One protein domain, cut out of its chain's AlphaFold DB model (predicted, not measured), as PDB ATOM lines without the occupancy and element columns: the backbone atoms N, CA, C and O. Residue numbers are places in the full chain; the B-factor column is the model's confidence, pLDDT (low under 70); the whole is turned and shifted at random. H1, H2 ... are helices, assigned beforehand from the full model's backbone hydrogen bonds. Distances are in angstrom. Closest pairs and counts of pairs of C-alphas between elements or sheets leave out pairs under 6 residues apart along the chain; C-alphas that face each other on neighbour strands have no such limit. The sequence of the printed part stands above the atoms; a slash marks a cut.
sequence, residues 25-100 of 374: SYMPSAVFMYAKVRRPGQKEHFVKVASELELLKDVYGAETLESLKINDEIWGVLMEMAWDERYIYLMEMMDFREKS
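What this domain is: This is residues 25 to 100 of the 374 residues of the protein "SAM-dependent MTase TRM10-type domain-containing protein" of Caenorhabditis nigoni (UniProt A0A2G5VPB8). The long helix H2 runs along the length of the domain, and H4 and H5, a V joined by a tight link, lie over one side of it, H4 reaching H2 at residues 45 to 49. H3 folds back from the last part of H2 and bridges it to the last part of H5, while H1 sits by the first residues of H2 and of H4. The 76 printed residues hold five named helices, H1 to H5 in order, and no named strand: the class is all helix. The whole is compact, with a radius of gyration of the C-alphas of 12.3 A, and elongated, spanning 38 by 23 by 19 A.

Where its parts are: H2, residues 40 to 60, measures 30.4 A from C-alpha 40 at (-27.901, 86.238, -14.284) to C-alpha 60. H5, residues 83 to 100, measures 25.8 A and ends with C-alpha 100 at (-3.286, 79.517, 15.192). H4 is residues 72 to 80, 12.6 A; H3 is residues 62 to 68, 10.6 A; H1 is residues 30 to 36, 10.1 A, from C-alpha 30 at (-13.856, 94.158, -9.011).

How they stand to each other: H2 touches H3 with residues 53 to 57 alone, at a steep tilt of 67 degrees, opposite ways; the closest C-alphas, of Lys 57 and Leu 65, are 6.3 A apart. With residues 45 to 49 alone H2 touches H4, only just about perpendicular at 72 degrees; the closest C-alphas, of Phe 46 and Met 79, are 6.9 A apart. H5 touches H3 with residues 93 to 97 alone, about perpendicular at 82 degrees; the closest C-alphas, of Leu 68 and Met 94, are 6.8 A apart. H2 and H5 are near each other; H1 and H5 are apart. In H1, H2, H4 and H5 every O i to N i+4 pair is within hydrogen-bond range; in H3, 2 of 3 are.

The domain as a whole: The C-alphas farthest apart, of Pro 40 and Lys 99, are 39.3 A apart. The printed part has no cut, and the four links between helices are tight. Mean pLDDT of the printed part is 85.0; residue 100 is under 70.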
ATOM      1  N   SER A  25     -14.455  94.916   3.729       71.75
ATOM      2  CA  SER A  25     -13.102  94.357   3.552       71.75
ATOM      3  C   SER A  25     -13.079  92.891   3.094       71.75
ATOM      4  O   SER A  25     -12.071  92.434   2.565       71.75
ATOM      5  N   TYR A  26     -14.190  92.177   3.273       80.69
ATOM      6  CA  TYR A  26     -14.385  90.780   2.901       80.69
ATOM      7  C   TYR A  26     -15.100  90.590   1.549       80.69
ATOM      8  O   TYR A  26     -15.341  89.453   1.156       80.69
ATOM      9  N   MET A  27     -15.486  91.660   0.839       86.12
ATOM     10  CA  MET A  27     -16.069  91.563  -0.506       86.12
ATOM     11  C   MET A  27     -14.987  91.269  -1.553       86.12
ATOM     12  O   MET A  27     -13.863  91.758  -1.425       86.12
ATOM     13  N   PRO A  28     -15.312  90.520  -2.622       88.19
ATOM     14  CA  PRO A  28     -14.329  90.190  -3.637       88.19
ATOM     15  C   PRO A  28     -13.986  91.420  -4.476       88.19
ATOM     16  O   PRO A  28     -14.762  92.376  -4.598       88.19
ATOM     17  N   SER A  29     -12.823  91.376  -5.111       89.06
ATOM     18  CA  SER A  29     -12.347  92.453  -5.962       89.06
ATOM     19  C   SER A  29     -13.256  92.665  -7.176       89.06
ATOM     20  O   SER A  29     -13.958  91.770  -7.661       89.06
ATOM     21  N   ALA A  30     -13.182  93.867  -7.750       85.56
ATOM     22  CA  ALA A  30     -13.856  94.158  -9.011       85.56
ATOM     23  C   ALA A  30     -13.431  93.178 -10.123       85.56
ATOM     24  O   ALA A  30     -14.260  92.793 -10.946       85.56
ATOM     25  N   VAL A  31     -12.167  92.735 -10.128       88.75
ATOM     26  CA  VAL A  31     -11.638  91.777 -11.112       88.75
ATOM     27  C   VAL A  31     -12.347  90.429 -10.987       88.75
ATOM     28  O   VAL A  31     -12.806  89.888 -11.995       88.75
ATOM     29  N   PHE A  32     -12.520  89.926  -9.763       90.19
ATOM     30  CA  PHE A  32     -13.263  88.694  -9.504       90.19
ATOM     31  C   PHE A  32     -14.729  88.814  -9.934       90.19
ATOM     32  O   PHE A  32     -15.236  87.955 -10.660       90.19
ATOM     33  N   MET A  33     -15.389  89.920  -9.578       88.19
ATOM     34  CA  MET A  33     -16.779  90.187  -9.968       88.19
ATOM     35  C   MET A  33     -16.952  90.174 -11.487       88.19
ATOM     36  O   MET A  33     -17.863  89.529 -12.015       88.19
ATOM     37  N   TYR A  34     -16.035  90.819 -12.213       86.50
ATOM     38  CA  TYR A  34     -16.038  90.793 -13.669       86.50
ATOM     39  C   TYR A  34     -15.710  89.420 -14.239       86.50
ATOM     40  O   TYR A  34     -16.183  89.137 -15.330       86.50
ATOM     41  N   ALA A  35     -14.922  88.571 -13.587       86.69
ATOM     42  CA  ALA A  35     -14.564  87.261 -14.127       86.69
ATOM     43  C   ALA A  35     -15.642  86.194 -13.868       86.69
ATOM     44  O   ALA A  35     -15.966  85.415 -14.766       86.69
ATOM     45  N   LYS A  36     -16.210  86.164 -12.658       85.19
ATOM     46  CA  LYS A  36     -17.016  85.043 -12.149       85.19
ATOM     47  C   LYS A  36     -18.507  85.361 -11.975       85.19
ATOM     48  O   LYS A  36     -19.310  84.433 -11.934       85.19
ATOM     49  N   VAL A  37     -18.906  86.639 -11.957       87.12
ATOM     50  CA  VAL A  37     -20.284  87.082 -11.641       87.12
ATOM     51  C   VAL A  37     -20.910  87.872 -12.810       87.12
ATOM     52  O   VAL A  37     -21.461  88.963 -12.659       87.12
ATOM     53  N   ARG A  38     -20.821  87.329 -14.036       87.31
ATOM     54  CA  ARG A  38     -21.333  87.999 -15.254       87.31
ATOM     55  C   ARG A  38     -22.789  87.669 -15.558       87.31
ATOM     56  O   ARG A  38     -23.574  88.563 -15.886       87.31
ATOM     57  N   ARG A  39     -23.140  86.382 -15.511       89.06
ATOM     58  CA  ARG A  39     -24.438  85.870 -15.978       89.06
ATOM     59  C   ARG A  39     -25.518  86.012 -14.897       89.06
ATOM     60  O   ARG A  39     -25.177  85.983 -13.718       89.06
ATOM     61  N   PRO A  40     -26.812  86.104 -15.258       86.69
ATOM     62  CA  PRO A  40     -27.901  86.238 -14.284       86.69
ATOM     63  C   PRO A  40     -27.894  85.170 -13.179       86.69
ATOM     64  O   PRO A  40     -27.937  85.527 -12.009       86.69
ATOM     65  N   GLY A  41     -27.713  83.888 -13.522       84.69
ATOM     66  CA  GLY A  41     -27.636  82.815 -12.517       84.69
ATOM     67  C   GLY A  41     -26.407  82.902 -11.603       84.69
ATOM     68  O   GLY A  41     -26.487  82.581 -10.425       84.69
ATOM     69  N   GLN A  42     -25.279  83.414 -12.108       87.00
ATOM     70  CA  GLN A  42     -24.082  83.649 -11.290       87.00
ATOM     71  C   GLN A  42     -24.280  84.825 -10.332       87.00
ATOM     72  O   GLN A  42     -23.792  84.783  -9.209       87.00
ATOM     73  N   LYS A  43     -25.006  85.865 -10.763       89.00
ATOM     74  CA  LYS A  43     -25.384  86.996  -9.907       89.00
ATOM     75  C   LYS A  43     -26.318  86.554  -8.788       89.00
ATOM     76  O   LYS A  43     -26.123  86.967  -7.655       89.00
ATOM     77  N   GLU A  44     -27.293  85.703  -9.094       88.69
ATOM     78  CA  GLU A  44     -28.199  85.156  -8.084       88.69
ATOM     79  C   GLU A  44     -27.446  84.293  -7.062       88.69
ATOM     80  O   GLU A  44     -27.622  84.470  -5.860       88.69
ATOM     81  N   HIS A  45     -26.556  83.413  -7.531       89.12
ATOM     82  CA  HIS A  45     -25.717  82.594  -6.653       89.12
ATOM     83  C   HIS A  45     -24.778  83.443  -5.791       89.12
ATOM     84  O   HIS A  45     -24.690  83.239  -4.588       89.12
ATOM     85  N   PHE A  46     -24.157  84.466  -6.379       92.81
ATOM     86  CA  PHE A  46     -23.322  85.416  -5.647       92.81
ATOM     87  C   PHE A  46     -24.095  86.137  -4.538       92.81
ATOM     88  O   PHE A  46     -23.603  86.246  -3.421       92.81
ATOM     89  N   VAL A  47     -25.317  86.599  -4.821       91.19
ATOM     90  CA  VAL A  47     -26.161  87.258  -3.813       91.19
ATOM     91  C   VAL A  47     -26.510  86.299  -2.674       91.19
ATOM     92  O   VAL A  47     -26.523  86.727  -1.522       91.19
ATOM     93  N   LYS A  48     -26.739  85.010  -2.963       89.81
ATOM     94  CA  LYS A  48     -26.972  83.986  -1.928       89.81
ATOM     95  C   LYS A  48     -25.752  83.834  -1.016       89.81
ATOM     96  O   LYS A  48     -25.881  84.048   0.184       89.81
ATOM     97  N   VAL A  49     -24.569  83.608  -1.588       91.31
ATOM     98  CA  VAL A  49     -23.315  83.466  -0.823       91.31
ATOM     99  C   VAL A  49     -22.975  84.744  -0.042       91.31
ATOM    100  O   VAL A  49     -22.565  84.681   1.113       91.31
ATOM    101  N   ALA A  50     -23.199  85.924  -0.620       90.81
ATOM    102  CA  ALA A  50     -22.998  87.189   0.084       90.81
ATOM    103  C   ALA A  50     -23.965  87.363   1.266       90.81
ATOM    104  O   ALA A  50     -23.566  87.862   2.317       90.81
ATOM    105  N   SER A  51     -25.215  86.919   1.118       87.94
ATOM    106  CA  SER A  51     -26.206  86.954   2.201       87.94
ATOM    107  C   SER A  51     -25.846  85.983   3.327       87.94
ATOM    108  O   SER A  51     -26.058  86.293   4.492       87.94
ATOM    109  N   GLU A  52     -25.260  84.830   3.000       89.75
ATOM    110  CA  GLU A  52     -24.752  83.865   3.985       89.75
ATOM    111  C   GLU A  52     -23.613  84.435   4.830       89.75
ATOM    112  O   GLU A  52     -23.594  84.247   6.045       89.75
ATOM    113  N   LEU A  53     -22.686  85.168   4.210       89.31
ATOM    114  CA  LEU A  53     -21.606  85.836   4.937       89.31
ATOM    115  C   LEU A  53     -22.132  86.960   5.839       89.31
ATOM    116  O   LEU A  53     -21.668  87.088   6.968       89.31
ATOM    117  N   GLU A  54     -23.124  87.736   5.390       87.38
ATOM    118  CA  GLU A  54     -23.781  88.735   6.252       87.38
ATOM    119  C   GLU A  54     -24.538  88.073   7.416       87.38
ATOM    120  O   GLU A  54     -24.455  88.552   8.541       87.38
ATOM    121  N   LEU A  55     -25.185  86.921   7.209       86.31
ATOM    122  CA  LEU A  55     -25.782  86.160   8.315       86.31
ATOM    123  C   LEU A  55     -24.725  85.674   9.314       86.31
ATOM    124  O   LEU A  55     -24.939  85.747  10.522       86.31
ATOM    125  N   LEU A  56     -23.570  85.205   8.834       85.56
ATOM    126  CA  LEU A  56     -22.467  84.793   9.704       85.56
ATOM    127  C   LEU A  56     -21.967  85.968  10.557       85.56
ATOM    128  O   LEU A  56     -21.735  85.821  11.756       85.56
ATOM    129  N   LYS A  57     -21.848  87.147   9.949       85.56
ATOM    130  CA  LYS A  57     -21.482  88.396  10.622       85.56
ATOM    131  C   LYS A  57     -22.512  88.820  11.670       85.56
ATOM    132  O   LYS A  57     -22.120  89.275  12.740       85.56
ATOM    133  N   ASP A  58     -23.802  88.657  11.392       83.75
ATOM    134  CA  ASP A  58     -24.865  88.984  12.344       83.75
ATOM    135  C   ASP A  58     -24.870  88.033  13.554       83.75
ATOM    136  O   ASP A  58     -25.152  88.458  14.673       83.75
ATOM    137  N   VAL A  59     -24.529  86.754  13.350       82.88
ATOM    138  CA  VAL A  59     -24.517  85.734  14.413       82.88
ATOM    139  C   VAL A  59     -23.240  85.780  15.257       82.88
ATOM    140  O   VAL A  59     -23.317  85.676  16.481       82.88
ATOM    141  N   TYR A  60     -22.073  85.916  14.625       82.38
ATOM    142  CA  TYR A  60     -20.766  85.786  15.288       82.38
ATOM    143  C   TYR A  60     -20.033  87.122  15.488       82.38
ATOM    144  O   TYR A  60     -19.076  87.184  16.258       82.38
ATOM    145  N   GLY A  61     -20.517  88.201  14.870       82.19
ATOM    146  CA  GLY A  61     -19.973  89.551  14.986       82.19
ATOM    147  C   GLY A  61     -19.214  90.019  13.741       82.19
ATOM    148  O   GLY A  61     -18.704  89.237  12.937       82.19
ATOM    149  N   ALA A  62     -19.105  91.343  13.588       79.19
ATOM    150  CA  ALA A  62     -18.406  91.967  12.459       79.19
ATOM    151  C   ALA A  62     -16.915  91.600  12.389       79.19
ATOM    152  O   ALA A  62     -16.363  91.437  11.300       79.19
ATOM    153  N   GLU A  63     -16.293  91.402  13.550       77.19
ATOM    154  CA  GLU A  63     -14.885  91.027  13.683       77.19
ATOM    155  C   GLU A  63     -14.601  89.629  13.112       77.19
ATOM    156  O   GLU A  63     -13.490  89.362  12.657       77.19
ATOM    157  N   THR A  64     -15.602  88.742  13.050       79.50
ATOM    158  CA  THR A  64     -15.443  87.379  12.530       79.50
ATOM    159  C   THR A  64     -15.066  87.377  11.053       79.50
ATOM    160  O   THR A  64     -14.107  86.707  10.670       79.50
ATOM    161  N   LEU A  65     -15.749  88.159  10.214       80.81
ATOM    162  CA  LEU A  65     -15.440  88.210   8.780       80.81
ATOM    163  C   LEU A  65     -14.078  88.854   8.503       80.81
ATOM    164  O   LEU A  65     -13.336  88.390   7.634       80.81
ATOM    165  N   GLU A  66     -13.713  89.877   9.276       79.12
ATOM    166  CA  GLU A  66     -12.384  90.491   9.199       79.12
ATOM    167  C   GLU A  66     -11.294  89.503   9.635       79.12
ATOM    168  O   GLU A  66     -10.249  89.374   8.985       79.12
ATOM    169  N   SER A  67     -11.574  88.719  10.679       77.56
ATOM    170  CA  SER A  67     -10.694  87.652  11.137       77.56
ATOM    171  C   SER A  67     -10.532  86.556  10.088       77.56
ATOM    172  O   SER A  67      -9.464  85.970  10.017       77.56
ATOM    173  N   LEU A  68     -11.498  86.300   9.208       82.25
ATOM    174  CA  LEU A  68     -11.355  85.269   8.180       82.25
ATOM    175  C   LEU A  68     -10.459  85.707   7.007       82.25
ATOM    176  O   LEU A  68      -9.892  84.848   6.334       82.25
ATOM    177  N   LYS A  69     -10.228  87.021   6.816       83.88
ATOM    178  CA  LYS A  69      -9.510  87.611   5.658       83.88
ATOM    179  C   LYS A  69      -9.951  86.980   4.329       83.88
ATOM    180  O   LYS A  69      -9.124  86.496   3.556       83.88
ATOM    181  N   ILE A  70     -11.261  86.965   4.093       86.69
ATOM    182  CA  ILE A  70     -11.856  86.417   2.873       86.69
ATOM    183  C   ILE A  70     -11.327  87.204   1.665       86.69
ATOM    184  O   ILE A  70     -11.559  88.404   1.553       86.69
ATOM    185  N   ASN A  71     -10.596  86.528   0.779       88.81
ATOM    186  CA  ASN A  71     -10.020  87.083  -0.446       88.81
ATOM    187  C   ASN A  71     -10.687  86.465  -1.692       88.81
ATOM    188  O   ASN A  71     -11.558  85.600  -1.581       88.81
ATOM    189  N   ASP A  72     -10.271  86.888  -2.885       88.19
ATOM    190  CA  ASP A  72     -10.826  86.398  -4.158       88.19
ATOM    191  C   ASP A  72     -10.706  84.875  -4.343       88.19
ATOM    192  O   ASP A  72     -11.551  84.265  -4.995       88.19
ATOM    193  N   GLU A  73      -9.678  84.247  -3.767       88.25
ATOM    194  CA  GLU A  73      -9.493  82.792  -3.824       88.25
ATOM    195  C   GLU A  73     -10.546  82.079  -2.973       88.25
ATOM    196  O   GLU A  73     -11.214  81.167  -3.458       88.25
ATOM    197  N   ILE A  74     -10.761  82.551  -1.741       88.19
ATOM    198  CA  ILE A  74     -11.794  82.030  -0.838       88.19
ATOM    199  C   ILE A  74     -13.183  82.256  -1.444       88.19
ATOM    200  O   ILE A  74     -14.015  81.357  -1.423       88.19
ATOM    201  N   TRP A  75     -13.427  83.410  -2.069       91.50
ATOM    202  CA  TRP A  75     -14.657  83.644  -2.830       91.50
ATOM    203  C   TRP A  75     -14.835  82.669  -3.990       91.50
ATOM    204  O   TRP A  75     -15.958  82.245  -4.258       91.50
ATOM    205  N   GLY A  76     -13.751  82.297  -4.671       88.44
ATOM    206  CA  GLY A  76     -13.767  81.255  -5.694       88.44
ATOM    207  C   GLY A  76     -14.256  79.921  -5.135       88.44
ATOM    208  O   GLY A  76     -15.170  79.330  -5.702       88.44
ATOM    209  N   VAL A  77     -13.708  79.513  -3.990       89.19
ATOM    210  CA  VAL A  77     -14.082  78.276  -3.291       89.19
ATOM    211  C   VAL A  77     -15.541  78.321  -2.829       89.19
ATOM    212  O   VAL A  77     -16.318  77.430  -3.161       89.19
ATOM    213  N   LEU A  78     -15.963  79.393  -2.153       90.56
ATOM    214  CA  LEU A  78     -17.345  79.543  -1.682       90.56
ATOM    215  C   LEU A  78     -18.348  79.503  -2.845       90.56
ATOM    216  O   LEU A  78     -19.393  78.868  -2.751       90.56
ATOM    217  N   MET A  79     -18.035  80.129  -3.976       89.38
ATOM    218  CA  MET A  79     -18.926  80.122  -5.140       89.38
ATOM    219  C   MET A  79     -19.090  78.734  -5.784       89.38
ATOM    220  O   MET A  79     -20.066  78.536  -6.509       89.38
ATOM    221  N   GLU A  80     -18.184  77.787  -5.528       89.00
ATOM    222  CA  GLU A  80     -18.202  76.429  -6.094       89.00
ATOM    223  C   GLU A  80     -18.823  75.377  -5.155       89.00
ATOM    224  O   GLU A  80     -19.286  74.343  -5.631       89.00
ATOM    225  N   MET A  81     -18.891  75.649  -3.849       88.31
ATOM    226  CA  MET A  81     -19.408  74.719  -2.832       88.31
ATOM    227  C   MET A  81     -20.939  74.726  -2.722       88.31
ATOM    228  O   MET A  81     -21.596  75.700  -3.100       88.31
ATOM    229  N   ALA A  82     -21.519  73.666  -2.152       84.19
ATOM    230  CA  ALA A  82     -22.919  73.653  -1.716       84.19
ATOM    231  C   ALA A  82     -23.109  74.395  -0.372       84.19
ATOM    232  O   ALA A  82     -22.144  74.716   0.317       84.19
ATOM    233  N   TRP A  83     -24.353  74.729  -0.005       78.56
ATOM    234  CA  TRP A  83     -24.654  75.526   1.203       78.56
ATOM    235  C   TRP A  83     -24.135  74.878   2.495       78.56
ATOM    236  O   TRP A  83     -23.518  75.535   3.331       78.56
ATOM    237  N   ASP A  84     -24.413  73.592   2.666       79.69
ATOM    238  CA  ASP A  84     -24.026  72.790   3.824       79.69
ATOM    239  C   ASP A  84     -22.504  72.698   3.964       79.69
ATOM    240  O   ASP A  84     -21.966  72.882   5.056       79.69
ATOM    241  N   GLU A  85     -21.805  72.523   2.845       84.12
ATOM    242  CA  GLU A  85     -20.345  72.496   2.802       84.12
ATOM    243  C   GLU A  85     -19.731  73.867   3.129       84.12
ATOM    244  O   GLU A  85     -18.743  73.937   3.861       84.12
ATOM    245  N   ARG A  86     -20.318  74.971   2.636       88.38
ATOM    246  CA  ARG A  86     -19.825  76.335   2.906       88.38
ATOM    247  C   ARG A  86     -19.858  76.684   4.385       88.38
ATOM    248  O   ARG A  86     -18.898  77.259   4.893       88.38
ATOM    249  N   TYR A  87     -20.950  76.351   5.070       82.75
ATOM    250  CA  TYR A  87     -21.068  76.613   6.502       82.75
ATOM    251  C   TYR A  87     -19.994  75.857   7.291       82.75
ATOM    252  O   TYR A  87     -19.292  76.458   8.101       82.75
ATOM    253  N   ILE A  88     -19.817  74.561   7.009       83.38
ATOM    254  CA  ILE A  88     -18.785  73.735   7.653       83.38
ATOM    255  C   ILE A  88     -17.397  74.327   7.399       83.38
ATOM    256  O   ILE A  88     -16.635  74.534   8.340       83.38
ATOM    257  N   TYR A  89     -17.102  74.680   6.149       86.31
ATOM    258  CA  TYR A  89     -15.826  75.266   5.756       86.31
ATOM    259  C   TYR A  89     -15.515  76.578   6.492       86.31
ATOM    260  O   TYR A  89     -14.410  76.759   7.003       86.31
ATOM    261  N   LEU A  90     -16.493  77.482   6.603       85.88
ATOM    262  CA  LEU A  90     -16.322  78.749   7.320       85.88
ATOM    263  C   LEU A  90     -16.086  78.525   8.821       85.88
ATOM    264  O   LEU A  90     -15.205  79.166   9.398       85.88
ATOM    265  N   MET A  91     -16.800  77.580   9.438       84.94
ATOM    266  CA  MET A  91     -16.589  77.213  10.842       84.94
ATOM    267  C   MET A  91     -15.204  76.593  11.073       84.94
ATOM    268  O   MET A  91     -14.521  76.950  12.031       84.94
ATOM    269  N   GLU A  92     -14.743  75.716  10.181       84.94
ATOM    270  CA  GLU A  92     -13.401  75.127  10.256       84.94
ATOM    271  C   GLU A  92     -12.295  76.179  10.099       84.94
ATOM    272  O   GLU A  92     -11.287  76.130  10.811       84.94
ATOM    273  N   MET A  93     -12.485  77.164   9.215       82.56
ATOM    274  CA  MET A  93     -11.557  78.288   9.076       82.56
ATOM    275  C   MET A  93     -11.472  79.135  10.353       82.56
ATOM    276  O   MET A  93     -10.370  79.552  10.727       82.56
ATOM    277  N   MET A  94     -12.603  79.375  11.026       80.50
ATOM    278  CA  MET A  94     -12.634  80.076  12.316       80.50
ATOM    279  C   MET A  94     -11.850  79.298  13.379       80.50
ATOM    280  O   MET A  94     -10.925  79.837  13.990       80.50
ATOM    281  N   ASP A  95     -12.144  78.007  13.522       79.38
ATOM    282  CA  ASP A  95     -11.475  77.104  14.459       79.38
ATOM    283  C   ASP A  95      -9.958  77.039  14.228       79.38
ATOM    284  O   ASP A  95      -9.157  77.065  15.170       79.38
ATOM    285  N   PHE A  96      -9.541  76.947  12.964       78.00
ATOM    286  CA  PHE A  96      -8.135  76.899  12.577       78.00
ATOM    287  C   PHE A  96      -7.401  78.197  12.933       78.00
ATOM    288  O   PHE A  96      -6.263  78.164  13.415       78.00
ATOM    289  N   ARG A  97      -8.052  79.349  12.742       74.12
ATOM    290  CA  ARG A  97      -7.493  80.657  13.099       74.12
ATOM    291  C   ARG A  97      -7.400  80.869  14.594       74.12
ATOM    292  O   ARG A  97      -6.349  81.309  15.048       74.12
ATOM    293  N   GLU A  98      -8.430  80.523  15.356       74.19
ATOM    294  CA  GLU A  98      -8.365  80.606  16.815       74.19
ATOM    295  C   GLU A  98      -7.239  79.740  17.379       74.19
ATOM    296  O   GLU A  98      -6.492  80.179  18.252       74.19
ATOM    297  N   LYS A  99      -7.073  78.519  16.854       75.50
ATOM    298  CA  LYS A  99      -5.962  77.633  17.227       75.50
ATOM    299  C   LYS A  99      -4.611  78.236  16.834       75.50
ATOM    300  O   LYS A  99      -3.667  78.166  17.614       75.50
ATOM    301  N   SER A 100      -4.517  78.867  15.666       69.31
ATOM    302  CA  SER A 100      -3.286  79.517  15.192       69.31
ATOM    303  C   SER A 100      -2.907  80.750  16.019       69.31
ATOM    304  O   SER A 100      -1.734  80.918  16.342       69.31
TER     305      SER A 100